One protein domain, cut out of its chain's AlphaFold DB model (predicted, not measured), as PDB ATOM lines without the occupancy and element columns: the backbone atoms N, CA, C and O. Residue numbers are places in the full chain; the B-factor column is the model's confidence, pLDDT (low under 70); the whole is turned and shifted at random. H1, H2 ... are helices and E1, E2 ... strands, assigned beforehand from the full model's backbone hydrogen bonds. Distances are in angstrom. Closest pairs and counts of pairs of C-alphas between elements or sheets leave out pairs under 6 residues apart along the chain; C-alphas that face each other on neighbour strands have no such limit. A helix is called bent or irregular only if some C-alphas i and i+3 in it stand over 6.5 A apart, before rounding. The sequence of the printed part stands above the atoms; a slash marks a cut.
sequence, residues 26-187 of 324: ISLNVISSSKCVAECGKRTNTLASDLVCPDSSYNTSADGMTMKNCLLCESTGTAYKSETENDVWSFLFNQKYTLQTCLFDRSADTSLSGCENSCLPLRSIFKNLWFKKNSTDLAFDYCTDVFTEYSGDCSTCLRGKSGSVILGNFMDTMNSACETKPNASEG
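AT A GLANCE: This is residues 26 to 187 of the 324 residues of an uncharacterized protein of Aspergillus leporis (UniProt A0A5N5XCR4). The longest helix, H4, runs through the middle of a rounded helical body; H5 and H7 each cross it and pack on it, while H6 folds back on H7 as a hairpin and also packs on H5. H3 packs with its last turn on the first half of H4, and the short helices H1 and H2 pack on H3; E1 and two long loops lie away from the middle. The printed part has 162 residues with seven named helices and one named strand, in the order H1, H2, H3, E1, H4, H5, H6, H7, and its class is mostly helix. It is compact, with a radius of gyration of the C-alphas of 14.7 A and spans of 41 by 36 by 27 A.

HOW THE PARTS SIT: H4, residues 87 to 105, and H3, residues 62 to 74, are the hubs, touching three helices each, and the helix packing is mostly crossed. Residues 71 to 74 of H3 touch residues 87 to 94 of H4, opposite ways at a tilt of 38 degrees, only just steep; the closest C-alphas, of Glu 74 and Phe 91, are 5.5 A apart. H7, residues 165 to 180, touches H4 with residues 167 to 174 alone, at a steep tilt of 48 degrees, opposite ways; the closest C-alphas are those of Gln 95 and Phe 170, 5.8 A. H5, residues 116 to 126, touches residues 96 to 104 of H4 at a steep tilt of 52 degrees, closest at the C-alphas of Gln 100 and Phe 126, 5.2 A. H6, residues 145 to 159, forms a helical hairpin with H7 at a shallow tilt of 31 degrees, closest at the C-alphas of Arg 159 and Val 165, 4.1 A. H6 touches H5 too, with the C-alphas of Ser 118 and Cys 154 closest at 4.6 A, but is apart from H4. H1, residues 37 to 40, touches H3, with the C-alphas of Cys 40 and Cys 70 closest at 4.5 A. H2, residues 57 to 60, and H3 touch only at the corner, closest at the C-alphas of Tyr 58 and Gly 64, 3.8 A. E1, residues 80 to 82, pairs with no named strand but is antiparallel to residues 85 to 86. Every O i to N i+4 pair is within hydrogen-bond range in H3 and H7, against 14 of 15 in H4, 9 of 11 in H6 and 2 of 7 in H5, where 4 of 8 O i to N i+3 pairs are; H1 and H2 are too short for an O i to N i+4 pair.

IN THESE COORDINATES: H4 is 25.4 A long, from C-alpha 87 at (-0.494, -1.524, 96.986) to C-alpha 105 at (-18.347, 5.823, 80.413). H7 measures 22.5 A, ending at (9.148, 6.045, 86.887), H6 22.1 A, H3 18.1 A and H5 14.6 A. H5 and H6 are irregular: C-alphas 121 and 124 are 7.2 A apart, and C-alphas 149 and 152 are 7.3 A apart.

THE WHOLE: The C-alphas farthest apart, of Ala 108 and Glu 186, are 41.6 A apart. The printed part has no cut. The links from H1 to H2 and from H5 to H6 are long. Mean pLDDT of the printed part is 89.8; residue 26, residues 107 to 110 and residues 128 to 136 are under 70.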
ATOM      1  N   ILE A  26     -18.998   0.490 101.538       64.12
ATOM      2  CA  ILE A  26     -18.367   1.212 100.436       64.12
ATOM      3  C   ILE A  26     -16.923   0.764 100.485       64.12
ATOM      4  O   ILE A  26     -16.293   0.807 101.544       64.12
ATOM      5  N   SER A  27     -16.439   0.209  99.387       79.56
ATOM      6  CA  SER A  27     -15.094  -0.323  99.403       79.56
ATOM      7  C   SER A  27     -14.510  -0.393  98.022       79.56
ATOM      8  O   SER A  27     -15.184  -0.799  97.076       79.56
ATOM      9  N   LEU A  28     -13.245  -0.033  97.978       91.25
ATOM     10  CA  LEU A  28     -12.412   0.034  96.804       91.25
ATOM     11  C   LEU A  28     -11.480  -1.166  96.801       91.25
ATOM     12  O   LEU A  28     -11.285  -1.825  97.824       91.25
ATOM     13  N   ASN A  29     -10.915  -1.448  95.638       91.31
ATOM     14  CA  ASN A  29      -9.893  -2.463  95.504       91.31
ATOM     15  C   ASN A  29      -8.702  -2.124  96.404       91.31
ATOM     16  O   ASN A  29      -8.078  -1.088  96.214       91.31
ATOM     17  N   VAL A  30      -8.387  -3.039  97.316       92.69
ATOM     18  CA  VAL A  30      -7.226  -3.007  98.206       92.69
ATOM     19  C   VAL A  30      -6.804  -4.451  98.476       92.69
ATOM     20  O   VAL A  30      -7.651  -5.349  98.548       92.69
ATOM     21  N   ILE A  31      -5.507  -4.709  98.640       91.75
ATOM     22  CA  ILE A  31      -5.042  -6.055  98.995       91.75
ATOM     23  C   ILE A  31      -5.200  -6.317 100.495       91.75
ATOM     24  O   ILE A  31      -5.049  -5.424 101.326       91.75
ATOM     25  N   SER A  32      -5.480  -7.564 100.868       91.44
ATOM     26  CA  SER A  32      -5.805  -7.922 102.258       91.44
ATOM     27  C   SER A  32      -4.650  -7.737 103.248       91.44
ATOM     28  O   SER A  32      -4.899  -7.560 104.439       91.44
ATOM     29  N   SER A  33      -3.401  -7.759 102.774       93.06
ATOM     30  CA  SER A  33      -2.206  -7.466 103.574       93.06
ATOM     31  C   SER A  33      -1.890  -5.969 103.681       93.06
ATOM     32  O   SER A  33      -0.966  -5.600 104.405       93.06
ATOM     33  N   SER A  34      -2.639  -5.105 102.991       94.38
ATOM     34  CA  SER A  34      -2.435  -3.660 103.039       94.38
ATOM     35  C   SER A  34      -2.814  -3.084 104.401       94.38
ATOM     36  O   SER A  34      -3.836  -3.438 104.995       94.38
ATOM     37  N   LYS A  35      -2.055  -2.085 104.860       95.38
ATOM     38  CA  LYS A  35      -2.452  -1.245 106.008       95.38
ATOM     39  C   LYS A  35      -3.718  -0.423 105.720       95.38
ATOM     40  O   LYS A  35      -4.346   0.078 106.650       95.38
ATOM     41  N   CYS A  36      -4.096  -0.295 104.446       95.62
ATOM     42  CA  CYS A  36      -5.178   0.567 103.983       95.62
ATOM     43  C   CYS A  36      -6.554  -0.097 103.972       95.62
ATOM     44  O   CYS A  36      -7.544   0.573 103.698       95.62
ATOM     45  N   VAL A  37      -6.659  -1.374 104.361       93.00
ATOM     46  CA  VAL A  37      -7.940  -2.104 104.451       93.00
ATOM     47  C   VAL A  37      -8.969  -1.382 105.336       93.00
ATOM     48  O   VAL A  37     -10.168  -1.442 105.073       93.00
ATOM     49  N   ALA A  38      -8.528  -0.666 106.375       91.38
ATOM     50  CA  ALA A  38      -9.433   0.094 107.240       91.38
ATOM     51  C   ALA A  38     -10.074   1.308 106.538       91.38
ATOM     52  O   ALA A  38     -11.216   1.638 106.846       91.38
ATOM     53  N   GLU A  39      -9.362   1.936 105.598       93.50
ATOM     54  CA  GLU A  39      -9.816   3.129 104.866       93.50
ATOM     55  C   GLU A  39     -10.519   2.763 103.551       93.50
ATOM     56  O   GLU A  39     -11.507   3.384 103.171       93.50
ATOM     57  N   CYS A  40     -10.021   1.733 102.864       91.69
ATOM     58  CA  CYS A  40     -10.523   1.269 101.572       91.69
ATOM     59  C   CYS A  40     -11.683   0.276 101.686       91.69
ATOM     60  O   CYS A  40     -12.380   0.043 100.705       91.69
ATOM     61  N   GLY A  41     -11.900  -0.337 102.852       82.12
ATOM     62  CA  GLY A  41     -12.893  -1.392 103.047       82.12
ATOM     63  C   GLY A  41     -12.383  -2.788 102.665       82.12
ATOM     64  O   GLY A  41     -11.187  -3.055 102.678       82.12
ATOM     65  N   LYS A  42     -13.302  -3.732 102.408       71.44
ATOM     66  CA  LYS A  42     -12.981  -5.175 102.293       71.44
ATOM     67  C   LYS A  42     -13.278  -5.818 100.930       71.44
ATOM     68  O   LYS A  42     -13.125  -7.035 100.816       71.44
ATOM     69  N   ARG A  43     -13.751  -5.077  99.920       71.94
ATOM     70  CA  ARG A  43     -13.927  -5.650  98.571       71.94
ATOM     71  C   ARG A  43     -12.578  -5.771  97.868       71.94
ATOM     72  O   ARG A  43     -11.673  -4.979  98.082       71.94
ATOM     73  N   THR A  44     -12.485  -6.751  96.981       71.81
ATOM     74  CA  THR A  44     -11.326  -6.991  96.109       71.81
ATOM     75  C   THR A  44     -11.489  -6.327  94.742       71.81
ATOM     76  O   THR A  44     -10.838  -6.723  93.784       71.81
ATOM     77  N   ASN A  45     -12.457  -5.420  94.595       79.50
ATOM     78  CA  ASN A  45     -12.756  -4.745  93.344       79.50
ATOM     79  C   ASN A  45     -13.479  -3.420  93.600       79.50
ATOM     80  O   ASN A  45     -14.273  -3.303  94.534       79.50
ATOM     81  N   THR A  46     -13.248  -2.468  92.703       88.19
ATOM     82  CA  THR A  46     -13.963  -1.189  92.641       88.19
ATOM     83  C   THR A  46     -15.062  -1.288  91.593       88.19
ATOM     84  O   THR A  46     -14.845  -1.848  90.517       88.19
ATOM     85  N   LEU A  47     -16.253  -0.777  91.896       87.62
ATOM     86  CA  LEU A  47     -17.394  -0.700  90.986       87.62
ATOM     87  C   LEU A  47     -17.591   0.737  90.504       87.62
ATOM     88  O   LEU A  47     -17.280   1.684  91.216       87.62
ATOM     89  N   ALA A  48     -18.202   0.913  89.331       88.12
ATOM     90  CA  ALA A  48     -18.546   2.241  88.819       88.12
ATOM     91  C   ALA A  48     -19.435   3.056  89.778       88.12
ATOM     92  O   ALA A  48     -19.433   4.285  89.714       88.12
ATOM     93  N   SER A  49     -20.199   2.393  90.654       87.94
ATOM     94  CA  SER A  49     -21.010   3.030  91.697       87.94
ATOM     95  C   SER A  49     -20.197   3.555  92.880       87.94
ATOM     96  O   SER A  49     -20.693   4.424  93.576       87.94
ATOM     97  N   ASP A  50     -18.978   3.054  93.105       89.75
ATOM     98  CA  ASP A  50     -18.099   3.506  94.195       89.75
ATOM     99  C   ASP A  50     -17.324   4.789  93.814       89.75
ATOM    100  O   ASP A  50     -16.589   5.352  94.623       89.75
ATOM    101  N   LEU A  51     -17.445   5.237  92.558       91.94
ATOM    102  CA  LEU A  51     -16.649   6.316  91.979       91.94
ATOM    103  C   LEU A  51     -17.416   7.641  91.953       91.94
ATOM    104  O   LEU A  51     -18.591   7.706  91.574       91.94
ATOM    105  N   VAL A  52     -16.709   8.727  92.252       93.00
ATOM    106  CA  VAL A  52     -17.205  10.100  92.120       93.00
ATOM    107  C   VAL A  52     -16.336  10.873  91.140       93.00
ATOM    108  O   VAL A  52     -15.146  10.599  91.025       93.00
ATOM    109  N   CYS A  53     -16.940  11.819  90.426       93.69
ATOM    110  CA  CYS A  53     -16.270  12.549  89.348       93.69
ATOM    111  C   CYS A  53     -16.057  14.032  89.666       93.69
ATOM    112  O   CYS A  53     -14.940  14.505  89.464       93.69
ATOM    113  N   PRO A  54     -17.054  14.773  90.191       93.31
ATOM    114  CA  PRO A  54     -16.857  16.181  90.513       93.31
ATOM    115  C   PRO A  54     -15.917  16.364  91.706       93.31
ATOM    116  O   PRO A  54     -16.068  15.686  92.724       93.31
ATOM    117  N   ASP A  55     -15.034  17.362  91.636       94.56
ATOM    118  CA  ASP A  55     -14.068  17.648  92.708       94.56
ATOM    119  C   ASP A  55     -14.724  17.769  94.098       94.56
ATOM    120  O   ASP A  55     -14.241  17.233  95.098       94.56
ATOM    121  N   SER A  56     -15.874  18.445  94.163       93.62
ATOM    122  CA  SER A  56     -16.615  18.667  95.411       93.62
ATOM    123  C   SER A  56     -17.071  17.371  96.095       93.62
ATOM    124  O   SER A  56     -17.166  17.318  97.326       93.62
ATOM    125  N   SER A  57     -17.321  16.306  95.329       94.38
ATOM    126  CA  SER A  57     -17.834  15.037  95.847       94.38
ATOM    127  C   SER A  57     -16.828  14.331  96.755       94.38
ATOM    128  O   SER A  57     -17.253  13.659  97.695       94.38
ATOM    129  N   TYR A  58     -15.521  14.553  96.572       94.88
ATOM    130  CA  TYR A  58     -14.463  13.976  97.415       94.88
ATOM    131  C   TYR A  58     -14.471  14.462  98.871       94.88
ATOM    132  O   TYR A  58     -13.855  13.835  99.730       94.88
ATOM    133  N   ASN A  59     -15.183  15.554  99.171       95.06
ATOM    134  CA  ASN A  59     -15.343  16.072 100.535       95.06
ATOM    135  C   ASN A  59     -16.800  16.068 101.026       95.06
ATOM    136  O   ASN A  59     -17.043  16.355 102.193       95.06
ATOM    137  N   THR A  60     -17.769  15.798 100.148       94.50
ATOM    138  CA  THR A  60     -19.204  15.959 100.455       94.50
ATOM    139  C   THR A  60     -20.009  14.666 100.354       94.50
ATOM    140  O   THR A  60     -21.076  14.573 100.954       94.50
ATOM    141  N   SER A  61     -19.513  13.660  99.631       93.62
ATOM    142  CA  SER A  61     -20.177  12.361  99.474       93.62
ATOM    143  C   SER A  61     -19.460  11.265 100.264       93.62
ATOM    144  O   SER A  61     -18.246  11.331 100.463       93.62
ATOM    145  N   ALA A  62     -20.203  10.244 100.701       92.38
ATOM    146  CA  ALA A  62     -19.627   9.099 101.408       92.38
ATOM    147  C   ALA A  62     -18.618   8.332 100.530       92.38
ATOM    148  O   ALA A  62     -17.518   8.024 100.992       92.38
ATOM    149  N   ASP A  63     -18.958   8.107  99.257       91.88
ATOM    150  CA  ASP A  63     -18.083   7.436  98.286       91.88
ATOM    151  C   ASP A  63     -16.806   8.244  98.037       91.88
ATOM    152  O   ASP A  63     -15.698   7.717  98.115       91.88
ATOM    153  N   GLY A  64     -16.940   9.558  97.847       94.25
ATOM    154  CA  GLY A  64     -15.802  10.447  97.646       94.25
ATOM    155  C   GLY A  64     -14.872  10.543  98.856       94.25
ATOM    156  O   GLY A  64     -13.657  10.512  98.678       94.25
ATOM    157  N   MET A  65     -15.412  10.603 100.079       94.38
ATOM    158  CA  MET A  65     -14.591  10.575 101.298       94.38
ATOM    159  C   MET A  65     -13.872   9.230 101.470       94.38
ATOM    160  O   MET A  65     -12.699   9.213 101.838       94.38
ATOM    161  N   THR A  66     -14.543   8.116 101.155       94.62
ATOM    162  CA  THR A  66     -13.936   6.774 101.188       94.62
ATOM    163  C   THR A  66     -12.791   6.676 100.180       94.62
ATOM    164  O   THR A  66     -11.680   6.298 100.542       94.62
ATOM    165  N   MET A  67     -13.018   7.115  98.939       95.38
ATOM    166  CA  MET A  67     -11.993   7.171  97.893       95.38
ATOM    167  C   MET A  67     -10.818   8.065  98.261       95.38
ATOM    168  O   MET A  67      -9.666   7.683  98.065       95.38
ATOM    169  N   LYS A  68     -11.096   9.227  98.854       96.88
ATOM    170  CA  LYS A  68     -10.065  10.142  99.332       96.88
ATOM    171  C   LYS A  68      -9.165   9.494 100.380       96.88
ATOM    172  O   LYS A  68      -7.946   9.509 100.228       96.88
ATOM    173  N   ASN A  69      -9.752   8.916 101.424       96.69
ATOM    174  CA  ASN A  69      -8.984   8.301 102.506       96.69
ATOM    175  C   ASN A  69      -8.217   7.064 102.024       96.69
ATOM    176  O   ASN A  69      -7.041   6.909 102.352       96.69
ATOM    177  N   CYS A  70      -8.861   6.233 101.201       96.88
ATOM    178  CA  CYS A  70      -8.247   5.053 100.612       96.88
ATOM    179  C   CYS A  70      -7.012   5.418  99.783       96.88
ATOM    180  O   CYS A  70      -5.913   4.974 100.104       96.88
ATOM    181  N   LEU A  71      -7.151   6.307  98.793       97.88
ATOM    182  CA  LEU A  71      -6.044   6.681  97.910       97.88
ATOM    183  C   LEU A  71      -4.919   7.421  98.643       97.88
ATOM    184  O   LEU A  71      -3.751   7.231  98.312       97.88
ATOM    185  N   LEU A  72      -5.232   8.235  99.659       98.12
ATOM    186  CA  LEU A  72      -4.195   8.839 100.502       98.12
ATOM    187  C   LEU A  72      -3.412   7.772 101.273       98.12
ATOM    188  O   LEU A  72      -2.187   7.856 101.341       98.12
ATOM    189  N   CYS A  73      -4.085   6.752 101.806       98.06
ATOM    190  CA  CYS A  73      -3.399   5.645 102.456       98.06
ATOM    191  C   CYS A  73      -2.554   4.838 101.454       98.06
ATOM    192  O   CYS A  73      -1.353   4.657 101.682       98.06
ATOM    193  N   GLU A  74      -3.157   4.408 100.340       97.25
ATOM    194  CA  GLU A  74      -2.523   3.571  99.312       97.25
ATOM    195  C   GLU A  74      -1.329   4.267  98.645       97.25
ATOM    196  O   GLU A  74      -0.341   3.607  98.343       97.25
ATOM    197  N   SER A  75      -1.345   5.602  98.521       98.06
ATOM    198  CA  SER A  75      -0.205   6.379  98.000       98.06
ATOM    199  C   SER A  75       1.089   6.230  98.814       98.06
ATOM    200  O   SER A  75       2.168   6.575  98.340       98.06
ATOM    201  N   THR A  76       0.989   5.705 100.038       98.00
ATOM    202  CA  THR A  76       2.121   5.403 100.929       98.00
ATOM    203  C   THR A  76       2.191   3.918 101.293       98.00
ATOM    204  O   THR A  76       2.883   3.538 102.244       98.00
ATOM    205  N   GLY A  77       1.386   3.090 100.627       97.19
ATOM    206  CA  GLY A  77       1.321   1.651 100.816       97.19
ATOM    207  C   GLY A  77       2.508   0.951 100.166       97.19
ATOM    208  O   GLY A  77       2.980   1.360  99.111       97.19
ATOM    209  N   THR A  78       3.000  -0.100 100.814       98.12
ATOM    210  CA  THR A  78       4.147  -0.899 100.356       98.12
ATOM    211  C   THR A  78       3.876  -2.398 100.473       98.12
ATOM    212  O   THR A  78       4.800  -3.206 100.407       98.12
ATOM    213  N   ALA A  79       2.625  -2.802 100.722       97.25
ATOM    214  CA  ALA A  79       2.274  -4.209 100.783       97.25
ATOM    215  C   ALA A  79       2.402  -4.833  99.385       97.25
ATOM    216  O   ALA A  79       1.922  -4.287  98.390       97.25
ATOM    217  N   TYR A  80       3.049  -5.994  99.327       96.88
ATOM    218  CA  TYR A  80       3.347  -6.701  98.090       96.88
ATOM    219  C   TYR A  80       3.100  -8.199  98.263       96.88
ATOM    220  O   TYR A  80       3.532  -8.800  99.249       96.88
ATOM    221  N   LYS A  81       2.404  -8.804  97.298       94.62
ATOM    222  CA  LYS A  81       2.207 -10.257  97.202       94.62
ATOM    223  C   LYS A  81       2.572 -10.787  95.816       94.62
ATOM    224  O   LYS A  81       3.165 -11.857  95.717       94.62
ATOM    225  N   SER A  82       2.240 -10.043  94.766       92.44
ATOM    226  CA  SER A  82       2.659 -10.300  93.386       92.44
ATOM    227  C   SER A  82       2.614  -9.005  92.569       92.44
ATOM    228  O   SER A  82       2.106  -7.986  93.038       92.44
ATOM    229  N   GLU A  83       3.065  -9.059  91.318       88.25
ATOM    230  CA  GLU A  83       3.002  -7.942  90.363       88.25
ATOM    231  C   GLU A  83       1.582  -7.394  90.119       88.25
ATOM    232  O   GLU A  83       1.408  -6.222  89.785       88.25
ATOM    233  N   THR A  84       0.554  -8.222  90.321       87.81
ATOM    234  CA  THR A  84      -0.864  -7.851  90.159       87.81
ATOM    235  C   THR A  84      -1.626  -7.759  91.482       87.81
ATOM    236  O   THR A  84      -2.804  -7.415  91.500       87.81
ATOM    237  N   GLU A  85      -0.972  -8.051  92.608       90.38
ATOM    238  CA  GLU A  85      -1.553  -7.991  93.949       90.38
ATOM    239  C   GLU A  85      -0.571  -7.271  94.886       90.38
ATOM    240  O   GLU A  85       0.188  -7.878  95.646       90.38
ATOM    241  N   ASN A  86      -0.559  -5.944  94.789       93.94
ATOM    242  CA  ASN A  86       0.255  -5.042  95.604       93.94
ATOM    243  C   ASN A  86      -0.438  -3.674  95.770       93.94
ATOM    244  O   ASN A  86      -1.418  -3.367  95.076       93.94
ATOM    245  N   ASP A  87       0.055  -2.859  96.705       95.62
ATOM    246  CA  ASP A  87      -0.494  -1.524  96.986       95.62
ATOM    247  C   ASP A  87      -0.337  -0.570  95.788       95.62
ATOM    248  O   ASP A  87      -1.269   0.172  95.489       95.62
ATOM    249  N   VAL A  88       0.779  -0.626  95.046       96.50
ATOM    250  CA  VAL A  88       1.000   0.213  93.847       96.50
ATOM    251  C   VAL A  88      -0.037  -0.095  92.766       96.50
ATOM    252  O   VAL A  88      -0.632   0.820  92.193       96.50
ATOM    253  N   TRP A  89      -0.299  -1.376  92.515       94.31
ATOM    254  CA  TRP A  89      -1.318  -1.818  91.571       94.31
ATOM    255  C   TRP A  89      -2.705  -1.342  92.008       94.31
ATOM    256  O   TRP A  89      -3.434  -0.773  91.200       94.31
ATOM    257  N   SER A  90      -3.056  -1.495  93.291       93.81
ATOM    258  CA  SER A  90      -4.369  -1.084  93.825       93.81
ATOM    259  C   SER A  90      -4.577   0.432  93.736       93.81
ATOM    260  O   SER A  90      -5.602   0.897  93.227       93.81
ATOM    261  N   PHE A  91      -3.544   1.191  94.105       96.69
ATOM    262  CA  PHE A  91      -3.507   2.647  94.027       96.69
ATOM    263  C   PHE A  91      -3.733   3.169  92.602       96.69
ATOM    264  O   PHE A  91      -4.510   4.106  92.376       96.69
ATOM    265  N   LEU A  92      -3.056   2.568  91.619       95.19
ATOM    266  CA  LEU A  92      -3.201   2.945  90.213       95.19
ATOM    267  C   LEU A  92      -4.530   2.458  89.632       95.19
ATOM    268  O   LEU A  92      -5.154   3.184  88.859       95.19
ATOM    269  N   PHE A  93      -5.008   1.281  90.038       92.81
ATOM    270  CA  PHE A  93      -6.273   0.718  89.575       92.81
ATOM    271  C   PHE A  93      -7.451   1.631  89.920       92.81
ATOM    272  O   PHE A  93      -8.251   1.978  89.047       92.81
ATOM    273  N   ASN A  94      -7.530   2.064  91.180       94.25
ATOM    274  CA  ASN A  94      -8.600   2.927  91.674       94.25
ATOM    275  C   ASN A  94      -8.649   4.264  90.909       94.25
ATOM    276  O   ASN A  94      -9.720   4.706  90.477       94.25
ATOM    277  N   GLN A  95      -7.491   4.875  90.648       96.00
ATOM    278  CA  GLN A  95      -7.398   6.115  89.869       96.00
ATOM    279  C   GLN A  95      -7.702   5.902  88.384       96.00
ATOM    280  O   GLN A  95      -8.501   6.645  87.810       96.00
ATOM    281  N   LYS A  96      -7.138   4.858  87.764       92.75
ATOM    282  CA  LYS A  96      -7.389   4.504  86.361       92.75
ATOM    283  C   LYS A  96      -8.875   4.279  86.106       92.75
ATOM    284  O   LYS A  96      -9.416   4.806  85.135       92.75
ATOM    285  N   TYR A  97      -9.544   3.521  86.973       92.12
ATOM    286  CA  TYR A  97     -10.960   3.220  86.799       92.12
ATOM    287  C   TYR A  97     -11.845   4.454  87.025       92.12
ATOM    288  O   TYR A  97     -12.854   4.622  86.335       92.12
ATOM    289  N   THR A  98     -11.418   5.371  87.901       94.31
ATOM    290  CA  THR A  98     -12.029   6.704  88.024       94.31
ATOM    291  C   THR A  98     -11.909   7.490  86.724       94.31
ATOM    292  O   THR A  98     -12.921   7.955  86.209       94.31
ATOM    293  N   LEU A  99     -10.705   7.592  86.151       94.62
ATOM    294  CA  LEU A  99     -10.475   8.286  84.881       94.62
ATOM    295  C   LEU A  99     -11.312   7.678  83.752       94.62
ATOM    296  O   LEU A  99     -11.987   8.407  83.031       94.62
ATOM    297  N   GLN A 100     -11.340   6.348  83.641       92.50
ATOM    298  CA  GLN A 100     -12.173   5.658  82.661       92.50
ATOM    299  C   GLN A 100     -13.651   6.039  82.817       92.50
ATOM    300  O   GLN A 100     -14.299   6.470  81.860       92.50
ATOM    301  N   THR A 101     -14.169   5.888  84.036       91.50
ATOM    302  CA  THR A 101     -15.589   6.069  84.330       91.50
ATOM    303  C   THR A 101     -16.017   7.513  84.105       91.50
ATOM    304  O   THR A 101     -16.990   7.765  83.396       91.50
ATOM    305  N   CYS A 102     -15.266   8.456  84.672       93.31
ATOM    306  CA  CYS A 102     -15.603   9.874  84.681       93.31
ATOM    307  C   CYS A 102     -15.346  10.584  83.351       93.31
ATOM    308  O   CYS A 102     -15.983  11.598  83.084       93.31
ATOM    309  N   LEU A 103     -14.418  10.089  82.523       92.19
ATOM    310  CA  LEU A 103     -14.124  10.707  81.227       92.19
ATOM    311  C   LEU A 103     -14.867  10.040  80.065       92.19
ATOM    312  O   LEU A 103     -15.179  10.722  79.092       92.19
ATOM    313  N   PHE A 104     -15.136   8.727  80.119       90.25
ATOM    314  CA  PHE A 104     -15.526   7.978  78.912       90.25
ATOM    315  C   PHE A 104     -16.787   7.119  79.010       90.25
ATOM    316  O   PHE A 104     -17.325   6.767  77.949       90.25
ATOM    317  N   ASP A 105     -17.222   6.748  80.220       87.88
ATOM    318  CA  ASP A 105     -18.347   5.823  80.413       87.88
ATOM    319  C   ASP A 105     -19.596   6.505  80.992       87.88
ATOM    320  O   ASP A 105     -20.710   6.120  80.635       87.88
ATOM    321  N   ARG A 106     -19.449   7.540  81.831       83.56
ATOM    322  CA  ARG A 106     -20.585   8.347  82.298       83.56
ATOM    323  C   ARG A 106     -20.961   9.398  81.260       83.56
ATOM    324  O   ARG A 106     -20.249  10.372  81.032       83.56
ATOM    325  N   SER A 107     -22.120   9.220  80.638       65.00
ATOM    326  CA  SER A 107     -22.763  10.270  79.856       65.00
ATOM    327  C   SER A 107     -23.343  11.326  80.806       65.00
ATOM    328  O   SER A 107     -24.155  10.991  81.660       65.00
ATOM    329  N   ALA A 108     -22.940  12.590  80.613       50.50
ATOM    330  CA  ALA A 108     -23.317  13.810  81.357       50.50
ATOM    331  C   ALA A 108     -22.320  14.358  82.396       50.50
ATOM    332  O   ALA A 108     -22.567  15.448  82.916       50.50
ATOM    333  N   ASP A 109     -21.170  13.722  82.644       58.28
ATOM    334  CA  ASP A 109     -20.124  14.391  83.425       58.28
ATOM    335  C   ASP A 109     -19.448  15.462  82.561       58.28
ATOM    336  O   ASP A 109     -18.825  15.190  81.534       58.28
ATOM    337  N   THR A 110     -19.600  16.724  82.971       65.50
ATOM    338  CA  THR A 110     -19.008  17.873  82.274       65.50
ATOM    339  C   THR A 110     -17.488  17.785  82.196       65.50
ATOM    340  O   THR A 110     -16.918  18.500  81.385       65.50
ATOM    341  N   SER A 111     -16.824  16.920  82.965       76.94
ATOM    342  CA  SER A 111     -15.367  16.817  83.101       76.94
ATOM    343  C   SER A 111     -14.598  16.857  81.779       76.94
ATOM    344  O   SER A 111     -13.606  17.572  81.694       76.94
ATOM    345  N   LEU A 112     -15.079  16.181  80.728       86.25
ATOM    346  CA  LEU A 112     -14.388  16.137  79.431       86.25
ATOM    347  C   LEU A 112     -14.607  17.384  78.554       86.25
ATOM    348  O   LEU A 112     -13.796  17.650  77.673       86.25
ATOM    349  N   SER A 113     -15.678  18.152  78.779       87.88
ATOM    350  CA  SER A 113     -16.051  19.267  77.898       87.88
ATOM    351  C   SER A 113     -14.956  20.340  77.838       87.88
ATOM    352  O   SER A 113     -14.607  20.920  78.870       87.88
ATOM    353  N   GLY A 114     -14.433  20.607  76.643       90.38
ATOM    354  CA  GLY A 114     -13.304  21.511  76.399       90.38
ATOM    355  C   GLY A 114     -11.923  20.840  76.444       90.38
ATOM    356  O   GLY A 114     -10.933  21.503  76.146       90.38
ATOM    357  N   CYS A 115     -11.846  19.550  76.782       94.19
ATOM    358  CA  CYS A 115     -10.616  18.753  76.842       94.19
ATOM    359  C   CYS A 115     -10.615  17.569  75.863       94.19
ATOM    360  O   CYS A 115      -9.746  16.700  75.935       94.19
ATOM    361  N   GLU A 116     -11.578  17.513  74.939       93.62
ATOM    362  CA  GLU A 116     -11.796  16.385  74.034       93.62
ATOM    363  C   GLU A 116     -10.550  16.055  73.209       93.62
ATOM    364  O   GLU A 116     -10.155  14.893  73.153       93.62
ATOM    365  N   ASN A 117      -9.901  17.068  72.626       93.88
ATOM    366  CA  ASN A 117      -8.731  16.877  71.760       93.88
ATOM    367  C   ASN A 117      -7.561  16.213  72.495       93.88
ATOM    368  O   ASN A 117      -6.872  15.378  71.920       93.88
ATOM    369  N   SER A 118      -7.359  16.556  73.767       95.25
ATOM    370  CA  SER A 118      -6.258  16.019  74.565       95.25
ATOM    371  C   SER A 118      -6.612  14.685  75.224       95.25
ATOM    372  O   SER A 118      -5.736  13.860  75.441       95.25
ATOM    373  N   CYS A 119      -7.884  14.443  75.554       95.62
ATOM    374  CA  CYS A 119      -8.276  13.295  76.373       95.62
ATOM    375  C   CYS A 119      -8.953  12.150  75.597       95.62
ATOM    376  O   CYS A 119      -8.832  10.997  76.010       95.62
ATOM    377  N   LEU A 120      -9.660  12.406  74.486       94.06
ATOM    378  CA  LEU A 120     -10.331  11.345  73.713       94.06
ATOM    379  C   LEU A 120      -9.382  10.270  73.155       94.06
ATOM    380  O   LEU A 120      -9.777   9.099  73.188       94.06
ATOM    381  N   PRO A 121      -8.156  10.592  72.697       95.12
ATOM    382  CA  PRO A 121      -7.204   9.578  72.231       95.12
ATOM    383  C   PRO A 121      -6.851   8.531  73.299       95.12
ATOM    384  O   PRO A 121      -6.590   7.374  72.976       95.12
ATOM    385  N   LEU A 122      -6.949   8.887  74.585       94.38
ATOM    386  CA  LEU A 122      -6.663   7.990  75.707       94.38
ATOM    387  C   LEU A 122      -7.787   6.974  75.984       94.38
ATOM    388  O   LEU A 122      -7.610   6.053  76.784       94.38
ATOM    389  N   ARG A 123      -8.954   7.103  75.340       92.06
ATOM    390  CA  ARG A 123     -10.140   6.283  75.638       92.06
ATOM    391  C   ARG A 123      -9.876   4.779  75.536       92.06
ATOM    392  O   ARG A 123     -10.360   4.020  76.375       92.06
ATOM    393  N   SER A 124      -9.134   4.338  74.522       89.25
ATOM    394  CA  SER A 124      -8.797   2.919  74.328       89.25
ATOM    395  C   SER A 124      -7.850   2.392  75.411       89.25
ATOM    396  O   SER A 124      -8.000   1.252  75.844       89.25
ATOM    397  N   ILE A 125      -6.936   3.235  75.901       89.94
ATOM    398  CA  ILE A 125      -5.969   2.902  76.955       89.94
ATOM    399  C   ILE A 125      -6.684   2.641  78.284       89.94
ATOM    400  O   ILE A 125      -6.397   1.666  78.990       89.94
ATOM    401  N   PHE A 126      -7.656   3.494  78.612       87.75
ATOM    402  CA  PHE A 126      -8.402   3.384  79.860       87.75
ATOM    403  C   PHE A 126      -9.427   2.250  79.848       87.75
ATOM    404  O   PHE A 126      -9.575   1.598  80.872       87.75
ATOM    405  N   LYS A 127     -10.071   1.948  78.712       78.56
ATOM    406  CA  LYS A 127     -11.125   0.915  78.623       78.56
ATOM    407  C   LYS A 127     -10.661  -0.535  78.796       78.56
ATOM    408  O   LYS A 127     -11.501  -1.423  78.955       78.56
ATOM    409  N   ASN A 128      -9.356  -0.794  78.798       67.94
ATOM    410  CA  ASN A 128      -8.828  -2.102  79.173       67.94
ATOM    411  C   ASN A 128      -8.891  -2.258  80.701       67.94
ATOM    412  O   ASN A 128      -8.003  -1.805  81.431       67.94
ATOM    413  N   LEU A 129      -9.985  -2.871  81.169       58.22
ATOM    414  CA  LEU A 129     -10.196  -3.242  82.567       58.22
ATOM    415  C   LEU A 129      -9.103  -4.220  83.014       58.22
ATOM    416  O   LEU A 129      -9.045  -5.335  82.498       58.22
ATOM    417  N   TRP A 130      -8.331  -3.846  84.038       60.66
ATOM    418  CA  TRP A 130      -7.360  -4.737  84.693       60.66
ATOM    419  C   TRP A 130      -8.014  -5.912  85.436       60.66
ATOM    420  O   TRP A 130      -7.340  -6.811  85.919       60.66
ATOM    421  N   PHE A 131      -9.348  -5.939  85.507       53.34
ATOM    422  CA  PHE A 131     -10.111  -7.030  86.098       53.34
ATOM    423  C   PHE A 131     -10.865  -7.821  85.024       53.34
ATOM    424  O   PHE A 131     -12.096  -7.848  84.976       53.34
ATOM    425  N   LYS A 132     -10.126  -8.494  84.136       54.81
ATOM    426  CA  LYS A 132     -10.663  -9.698  83.479       54.81
ATOM    427  C   LYS A 132     -10.320 -10.891  84.363       54.81
ATOM    428  O   LYS A 132      -9.251 -10.937  84.954       54.81
ATOM    429  N   LYS A 133     -11.203 -11.891  84.418       47.75
ATOM    430  CA  LYS A 133     -11.032 -13.120  85.224       47.75
ATOM    431  C   LYS A 133      -9.706 -13.870  84.956       47.75
ATOM    432  O   LYS A 133      -9.316 -14.680  85.781       47.75
ATOM    433  N   ASN A 134      -9.049 -13.568  83.830       51.97
ATOM    434  CA  ASN A 134      -7.732 -14.044  83.390       51.97
ATOM    435  C   ASN A 134      -6.820 -12.879  82.926       51.97
ATOM    436  O   ASN A 134      -6.035 -13.055  81.999       51.97
ATOM    437  N   SER A 135      -6.995 -11.662  83.454       53.88
ATOM    438  CA  SER A 135      -6.123 -10.535  83.103       53.88
ATOM    439  C   SER A 135      -4.775 -10.710  83.800       53.88
ATOM    440  O   SER A 135      -4.704 -10.825  85.021       53.88
ATOM    441  N   THR A 136      -3.715 -10.758  83.000       60.22
ATOM    442  CA  THR A 136      -2.319 -10.638  83.431       60.22
ATOM    443  C   THR A 136      -1.855  -9.183  83.380       60.22
ATOM    444  O   THR A 136      -0.650  -8.952  83.360       60.22
ATOM    445  N   ASP A 137      -2.786  -8.222  83.288       71.56
ATOM    446  CA  ASP A 137      -2.434  -6.834  83.015       71.56
ATOM    447  C   ASP A 137      -1.657  -6.268  84.210       71.56
ATOM    448  O   ASP A 137      -2.159  -6.166  85.339       71.56
ATOM    449  N   LEU A 138      -0.401  -5.925  83.952       82.19
ATOM    450  CA  LEU A 138       0.492  -5.354  84.943       82.19
ATOM    451  C   LEU A 138       0.077  -3.915  85.246       82.19
ATOM    452  O   LEU A 138      -0.586  -3.241  84.447       82.19
ATOM    453  N   ALA A 139       0.534  -3.413  86.395       85.62
ATOM    454  CA  ALA A 139       0.235  -2.059  86.855       85.62
ATOM    455  C   ALA A 139       0.561  -0.983  85.802       85.62
ATOM    456  O   ALA A 139      -0.061   0.073  85.807       85.62
ATOM    457  N   PHE A 140       1.502  -1.248  84.888       91.12
ATOM    458  CA  PHE A 140       2.018  -0.284  83.913       91.12
ATOM    459  C   PHE A 140       1.645  -0.579  82.453       91.12
ATOM    460  O   PHE A 140       2.095   0.143  81.572       91.12
ATOM    461  N   ASP A 141       0.787  -1.562  82.158       88.62
ATOM    462  CA  ASP A 141       0.447  -1.928  80.764       88.62
ATOM    463  C   ASP A 141      -0.298  -0.826  79.990       88.62
ATOM    464  O   ASP A 141      -0.439  -0.876  78.770       88.62
ATOM    465  N   TYR A 142      -0.771   0.209  80.687       90.25
ATOM    466  CA  TYR A 142      -1.340   1.403  80.063       90.25
ATOM    467  C   TYR A 142      -0.284   2.325  79.430       90.25
ATOM    468  O   TYR A 142      -0.654   3.223  78.675       90.25
ATOM    469  N   CYS A 143       1.004   2.122  79.729       93.44
ATOM    470  CA  CYS A 143       2.131   2.915  79.239       93.44
ATOM    471  C   CYS A 143       2.442   2.657  77.768       93.44
ATOM    472  O   CYS A 143       3.427   2.004  77.424       93.44
ATOM    473  N   THR A 144       1.592   3.185  76.899       93.62
ATOM    474  CA  THR A 144       1.775   3.159  75.448       93.62
ATOM    475  C   THR A 144       2.271   4.510  74.942       93.62
ATOM    476  O   THR A 144       2.139   5.516  75.640       93.62
ATOM    477  N   ASP A 145       2.761   4.555  73.704       95.12
ATOM    478  CA  ASP A 145       3.129   5.817  73.042       95.12
ATOM    479  C   ASP A 145       1.941   6.791  72.976       95.12
ATOM    480  O   ASP A 145       2.088   7.987  73.200       95.12
ATOM    481  N   VAL A 146       0.723   6.270  72.780       95.31
ATOM    482  CA  VAL A 146      -0.510   7.077  72.824       95.31
ATOM    483  C   VAL A 146      -0.739   7.650  74.224       95.31
ATOM    484  O   VAL A 146      -1.178   8.788  74.374       95.31
ATOM    485  N   PHE A 147      -0.459   6.880  75.277       95.94
ATOM    486  CA  PHE A 147      -0.575   7.404  76.631       95.94
ATOM    487  C   PHE A 147       0.439   8.524  76.875       95.94
ATOM    488  O   PHE A 147       0.056   9.592  77.350       95.94
ATOM    489  N   THR A 148       1.711   8.321  76.533       96.31
ATOM    490  CA  THR A 148       2.763   9.321  76.766       96.31
ATOM    491  C   THR A 148       2.583  10.583  75.919       96.31
ATOM    492  O   THR A 148       2.872  11.670  76.414       96.31
ATOM    493  N   GLU A 149       2.037  10.473  74.704       97.31
ATOM    494  CA  GLU A 149       1.745  11.610  73.820       97.31
ATOM    495  C   GLU A 149       0.630  12.519  74.368       97.31
ATOM    496  O   GLU A 149       0.780  13.738  74.383       97.31
ATOM    497  N   TYR A 150      -0.478  11.951  74.860       97.44
ATOM    498  CA  TYR A 150      -1.696  12.728  75.154       97.44
ATOM    499  C   TYR A 150      -1.929  13.031  76.640       97.44
ATOM    500  O   TYR A 150      -2.656  13.963  76.999       97.44
ATOM    501  N   SER A 151      -1.349  12.242  77.540       96.50
ATOM    502  CA  SER A 151      -1.697  12.284  78.962       96.50
ATOM    503  C   SER A 151      -1.281  13.567  79.688       96.50
ATOM    504  O   SER A 151      -1.983  13.987  80.612       96.50
ATOM    505  N   GLY A 152      -0.185  14.217  79.285       97.75
ATOM    506  CA  GLY A 152       0.263  15.493  79.860       97.75
ATOM    507  C   GLY A 152      -0.658  16.664  79.507       97.75
ATOM    508  O   GLY A 152      -1.038  17.456  80.378       97.75
ATOM    509  N   ASP A 153      -1.082  16.738  78.248       97.69
ATOM    510  CA  ASP A 153      -2.021  17.759  77.780       97.69
ATOM    511  C   ASP A 153      -3.418  17.521  78.358       97.69
ATOM    512  O   ASP A 153      -4.071  18.459  78.823       97.69
ATOM    513  N   CYS A 154      -3.855  16.257  78.421       97.62
ATOM    514  CA  CYS A 154      -5.122  15.901  79.053       97.62
ATOM    515  C   CYS A 154      -5.131  16.281  80.540       97.62
ATOM    516  O   CYS A 154      -6.075  16.924  81.005       97.62
ATOM    517  N   SER A 155      -4.068  15.948  81.287       97.06
ATOM    518  CA  SER A 155      -3.977  16.292  82.710       97.06
ATOM    519  C   SER A 155      -4.007  17.807  82.926       97.06
ATOM    520  O   SER A 155      -4.723  18.300  83.802       97.06
ATOM    521  N   THR A 156      -3.296  18.559  82.082       97.25
ATOM    522  CA  THR A 156      -3.256  20.025  82.121       97.25
ATOM    523  C   THR A 156      -4.617  20.645  81.836       97.25
ATOM    524  O   THR A 156      -5.049  21.515  82.592       97.25
ATOM    525  N   CYS A 157      -5.324  20.166  80.811       96.56
ATOM    526  CA  CYS A 157      -6.660  20.655  80.495       96.56
ATOM    527  C   CYS A 157      -7.652  20.392  81.641       96.56
ATOM    528  O   CYS A 157      -8.340  21.314  82.082       96.56
ATOM    529  N   LEU A 158      -7.667  19.169  82.190       95.56
ATOM    530  CA  LEU A 158      -8.557  18.796  83.296       95.56
ATOM    531  C   LEU A 158      -8.312  19.642  84.555       95.56
ATOM    532  O   LEU A 158      -9.273  20.065  85.200       95.56
ATOM    533  N   ARG A 159      -7.046  19.945  84.879       95.38
ATOM    534  CA  ARG A 159      -6.685  20.851  85.988       95.38
ATOM    535  C   ARG A 159      -7.058  22.308  85.741       95.38
ATOM    536  O   ARG A 159      -7.278  23.043  86.699       95.38
ATOM    537  N   GLY A 160      -7.113  22.739  84.482       92.62
ATOM    538  CA  GLY A 160      -7.546  24.087  84.110       92.62
ATOM    539  C   GLY A 160      -9.042  24.329  84.323       92.62
ATOM    540  O   GLY A 160      -9.505  25.462  84.198       92.62
ATOM    541  N   LYS A 161      -9.804  23.282  84.656       89.50
ATOM    542  CA  LYS A 161     -11.255  23.316  84.735       89.50
ATOM    543  C   LYS A 161     -11.765  23.007  86.142       89.50
ATOM    544  O   LYS A 161     -11.472  21.970  86.731       89.50
ATOM    545  N   SER A 162     -12.601  23.912  86.650       88.19
ATOM    546  CA  SER A 162     -13.297  23.726  87.925       88.19
ATOM    547  C   SER A 162     -14.199  22.492  87.876       88.19
ATOM    548  O   SER A 162     -14.997  22.340  86.949       88.19
ATOM    549  N   GLY A 163     -14.084  21.627  88.882       90.31
ATOM    550  CA  GLY A 163     -14.860  20.397  88.992       90.31
ATOM    551  C   GLY A 163     -14.159  19.155  88.441       90.31
ATOM    552  O   GLY A 163     -14.672  18.065  88.684       90.31
ATOM    553  N   SER A 164     -13.016  19.289  87.757       93.38
ATOM    554  CA  SER A 164     -12.215  18.170  87.234       93.38
ATOM    555  C   SER A 164     -10.732  18.215  87.625       93.38
ATOM    556  O   SER A 164      -9.928  17.470  87.057       93.38
ATOM    557  N   VAL A 165     -10.343  19.057  88.586       95.69
ATOM    558  CA  VAL A 165      -8.937  19.221  88.984       95.69
ATOM    559  C   VAL A 165      -8.360  17.917  89.531       95.69
ATOM    560  O   VAL A 165      -7.245  17.536  89.174       95.69
ATOM    561  N   ILE A 166      -9.142  17.182  90.323       97.19
ATOM    562  CA  ILE A 166      -8.728  15.909  90.926       97.19
ATOM    563  C   ILE A 166      -8.545  14.834  89.846       97.19
ATOM    564  O   ILE A 166      -7.587  14.065  89.908       97.19
ATOM    565  N   LEU A 167      -9.370  14.835  88.792       96.69
ATOM    566  CA  LEU A 167      -9.158  13.964  87.627       96.69
ATOM    567  C   LEU A 167      -7.839  14.301  86.916       96.69
ATOM    568  O   LEU A 167      -7.092  13.403  86.532       96.69
ATOM    569  N   GLY A 168      -7.502  15.586  86.794       97.00
ATOM    570  CA  GLY A 168      -6.198  16.009  86.284       97.00
ATOM    571  C   GLY A 168      -5.022  15.568  87.172       97.00
ATOM    572  O   GLY A 168      -3.982  15.164  86.652       97.00
ATOM    573  N   ASN A 169      -5.182  15.572  88.498       98.25
ATOM    574  CA  ASN A 169      -4.172  15.067  89.441       98.25
ATOM    575  C   ASN A 169      -4.013  13.536  89.362       98.25
ATOM    576  O   ASN A 169      -2.898  13.017  89.459       98.25
ATOM    577  N   PHE A 170      -5.106  12.802  89.145       98.06
ATOM    578  CA  PHE A 170      -5.052  11.357  88.905       98.06
ATOM    579  C   PHE A 170      -4.332  11.046  87.593       98.06
ATOM    580  O   PHE A 170      -3.483  10.160  87.562       98.06
ATOM    581  N   MET A 171      -4.589  11.817  86.530       97.50
ATOM    582  CA  MET A 171      -3.845  11.679  85.275       97.50
ATOM    583  C   MET A 171      -2.346  11.958  85.471       97.50
ATOM    584  O   MET A 171      -1.521  11.188  84.995       97.50
ATOM    585  N   ASP A 172      -1.968  12.984  86.244       98.06
ATOM    586  CA  ASP A 172      -0.558  13.231  86.601       98.06
ATOM    587  C   ASP A 172       0.085  12.074  87.371       98.06
ATOM    588  O   ASP A 172       1.275  11.799  87.200       98.06
ATOM    589  N   THR A 173      -0.688  11.411  88.228       98.38
ATOM    590  CA  THR A 173      -0.220  10.251  88.991       98.38
ATOM    591  C   THR A 173       0.061   9.074  88.064       98.38
ATOM    592  O   THR A 173       1.126   8.464  88.164       98.38
ATOM    593  N   MET A 174      -0.833   8.819  87.104       96.56
ATOM    594  CA  MET A 174      -0.609   7.840  86.038       96.56
ATOM    595  C   MET A 174       0.613   8.227  85.184       96.56
ATOM    596  O   MET A 174       1.463   7.390  84.911       96.56
ATOM    597  N   ASN A 175       0.797   9.504  84.838       97.25
ATOM    598  CA  ASN A 175       1.973   9.955  84.075       97.25
ATOM    599  C   ASN A 175       3.280   9.678  84.816       97.25
ATOM    600  O   ASN A 175       4.213   9.108  84.258       97.25
ATOM    601  N   SER A 176       3.325  10.035  86.099       98.00
ATOM    602  CA  SER A 176       4.498   9.821  86.942       98.00
ATOM    603  C   SER A 176       4.816   8.339  87.127       98.00
ATOM    604  O   SER A 176       5.966   7.926  86.979       98.00
ATOM    605  N   ALA A 177       3.804   7.514  87.409       97.31
ATOM    606  CA  ALA A 177       3.973   6.068  87.521       97.31
ATOM    607  C   ALA A 177       4.457   5.448  86.206       97.31
ATOM    608  O   ALA A 177       5.276   4.535  86.227       97.31
ATOM    609  N   CYS A 178       4.001   5.974  85.071       96.50
ATOM    610  CA  CYS A 178       4.409   5.493  83.765       96.50
ATOM    611  C   CYS A 178       5.870   5.809  83.421       96.50
ATOM    612  O   CYS A 178       6.577   4.969  82.861       96.50
ATOM    613  N   GLU A 179       6.329   7.006  83.787       96.81
ATOM    614  CA  GLU A 179       7.719   7.433  83.612       96.81
ATOM    615  C   GLU A 179       8.671   6.707  84.564       96.81
ATOM    616  O   GLU A 179       9.773   6.333  84.171       96.81
ATOM    617  N   THR A 180       8.256   6.524  85.820       96.88
ATOM    618  CA  THR A 180       9.148   6.045  86.887       96.88
ATOM    619  C   THR A 180       9.102   4.540  87.111       96.88
ATOM    620  O   THR A 180      10.106   3.995  87.554       96.88
ATOM    621  N   LYS A 181       7.978   3.878  86.800       95.69
ATOM    622  CA  LYS A 181       7.751   2.429  86.956       95.69
ATOM    623  C   LYS A 181       8.307   1.876  88.282       95.69
ATOM    624  O   LYS A 181       9.197   1.028  88.246       95.69
ATOM    625  N   PRO A 182       7.820   2.362  89.442       96.75
ATOM    626  CA  PRO A 182       8.360   1.966  90.740       96.75
ATOM    627  C   PRO A 182       8.264   0.451  90.956       96.75
ATOM    628  O   PRO A 182       7.234  -0.165  90.659       96.75
ATOM    629  N   ASN A 183       9.322  -0.134  91.514       96.50
ATOM    630  CA  ASN A 183       9.389  -1.546  91.857       96.50
ATOM    631  C   ASN A 183       8.683  -1.822  93.197       96.50
ATOM    632  O   ASN A 183       9.262  -1.707  94.280       96.50
ATOM    633  N   ALA A 184       7.421  -2.246  93.121       96.50
ATOM    634  CA  ALA A 184       6.613  -2.546  94.302       96.50
ATOM    635  C   ALA A 184       7.196  -3.681  95.171       96.50
ATOM    636  O   ALA A 184       6.981  -3.687  96.383       96.50
ATOM    637  N   SER A 185       7.958  -4.617  94.585       96.75
ATOM    638  CA  SER A 185       8.603  -5.704  95.339       96.75
ATOM    639  C   SER A 185       9.734  -5.214  96.253       96.75
ATOM    640  O   SER A 185      10.037  -5.853  97.260       96.75
ATOM    641  N   GLU A 186      10.298  -4.042  95.947       97.69
ATOM    642  CA  GLU A 186      11.316  -3.352  96.748       97.69
ATOM    643  C   GLU A 186      10.706  -2.285  97.676       97.69
ATOM    644  O   GLU A 186      11.424  -1.569  98.374       97.69
ATOM    645  N   GLY A 187       9.372  -2.185  97.724       96.88
ATOM    646  CA  GLY A 187       8.662  -1.194  98.532       96.88
ATOM    647  C   GLY A 187       8.691   0.220  97.950       96.88
ATOM    648  O   GLY A 187       8.391   1.176  98.669       96.88
TER     649      GLY A 187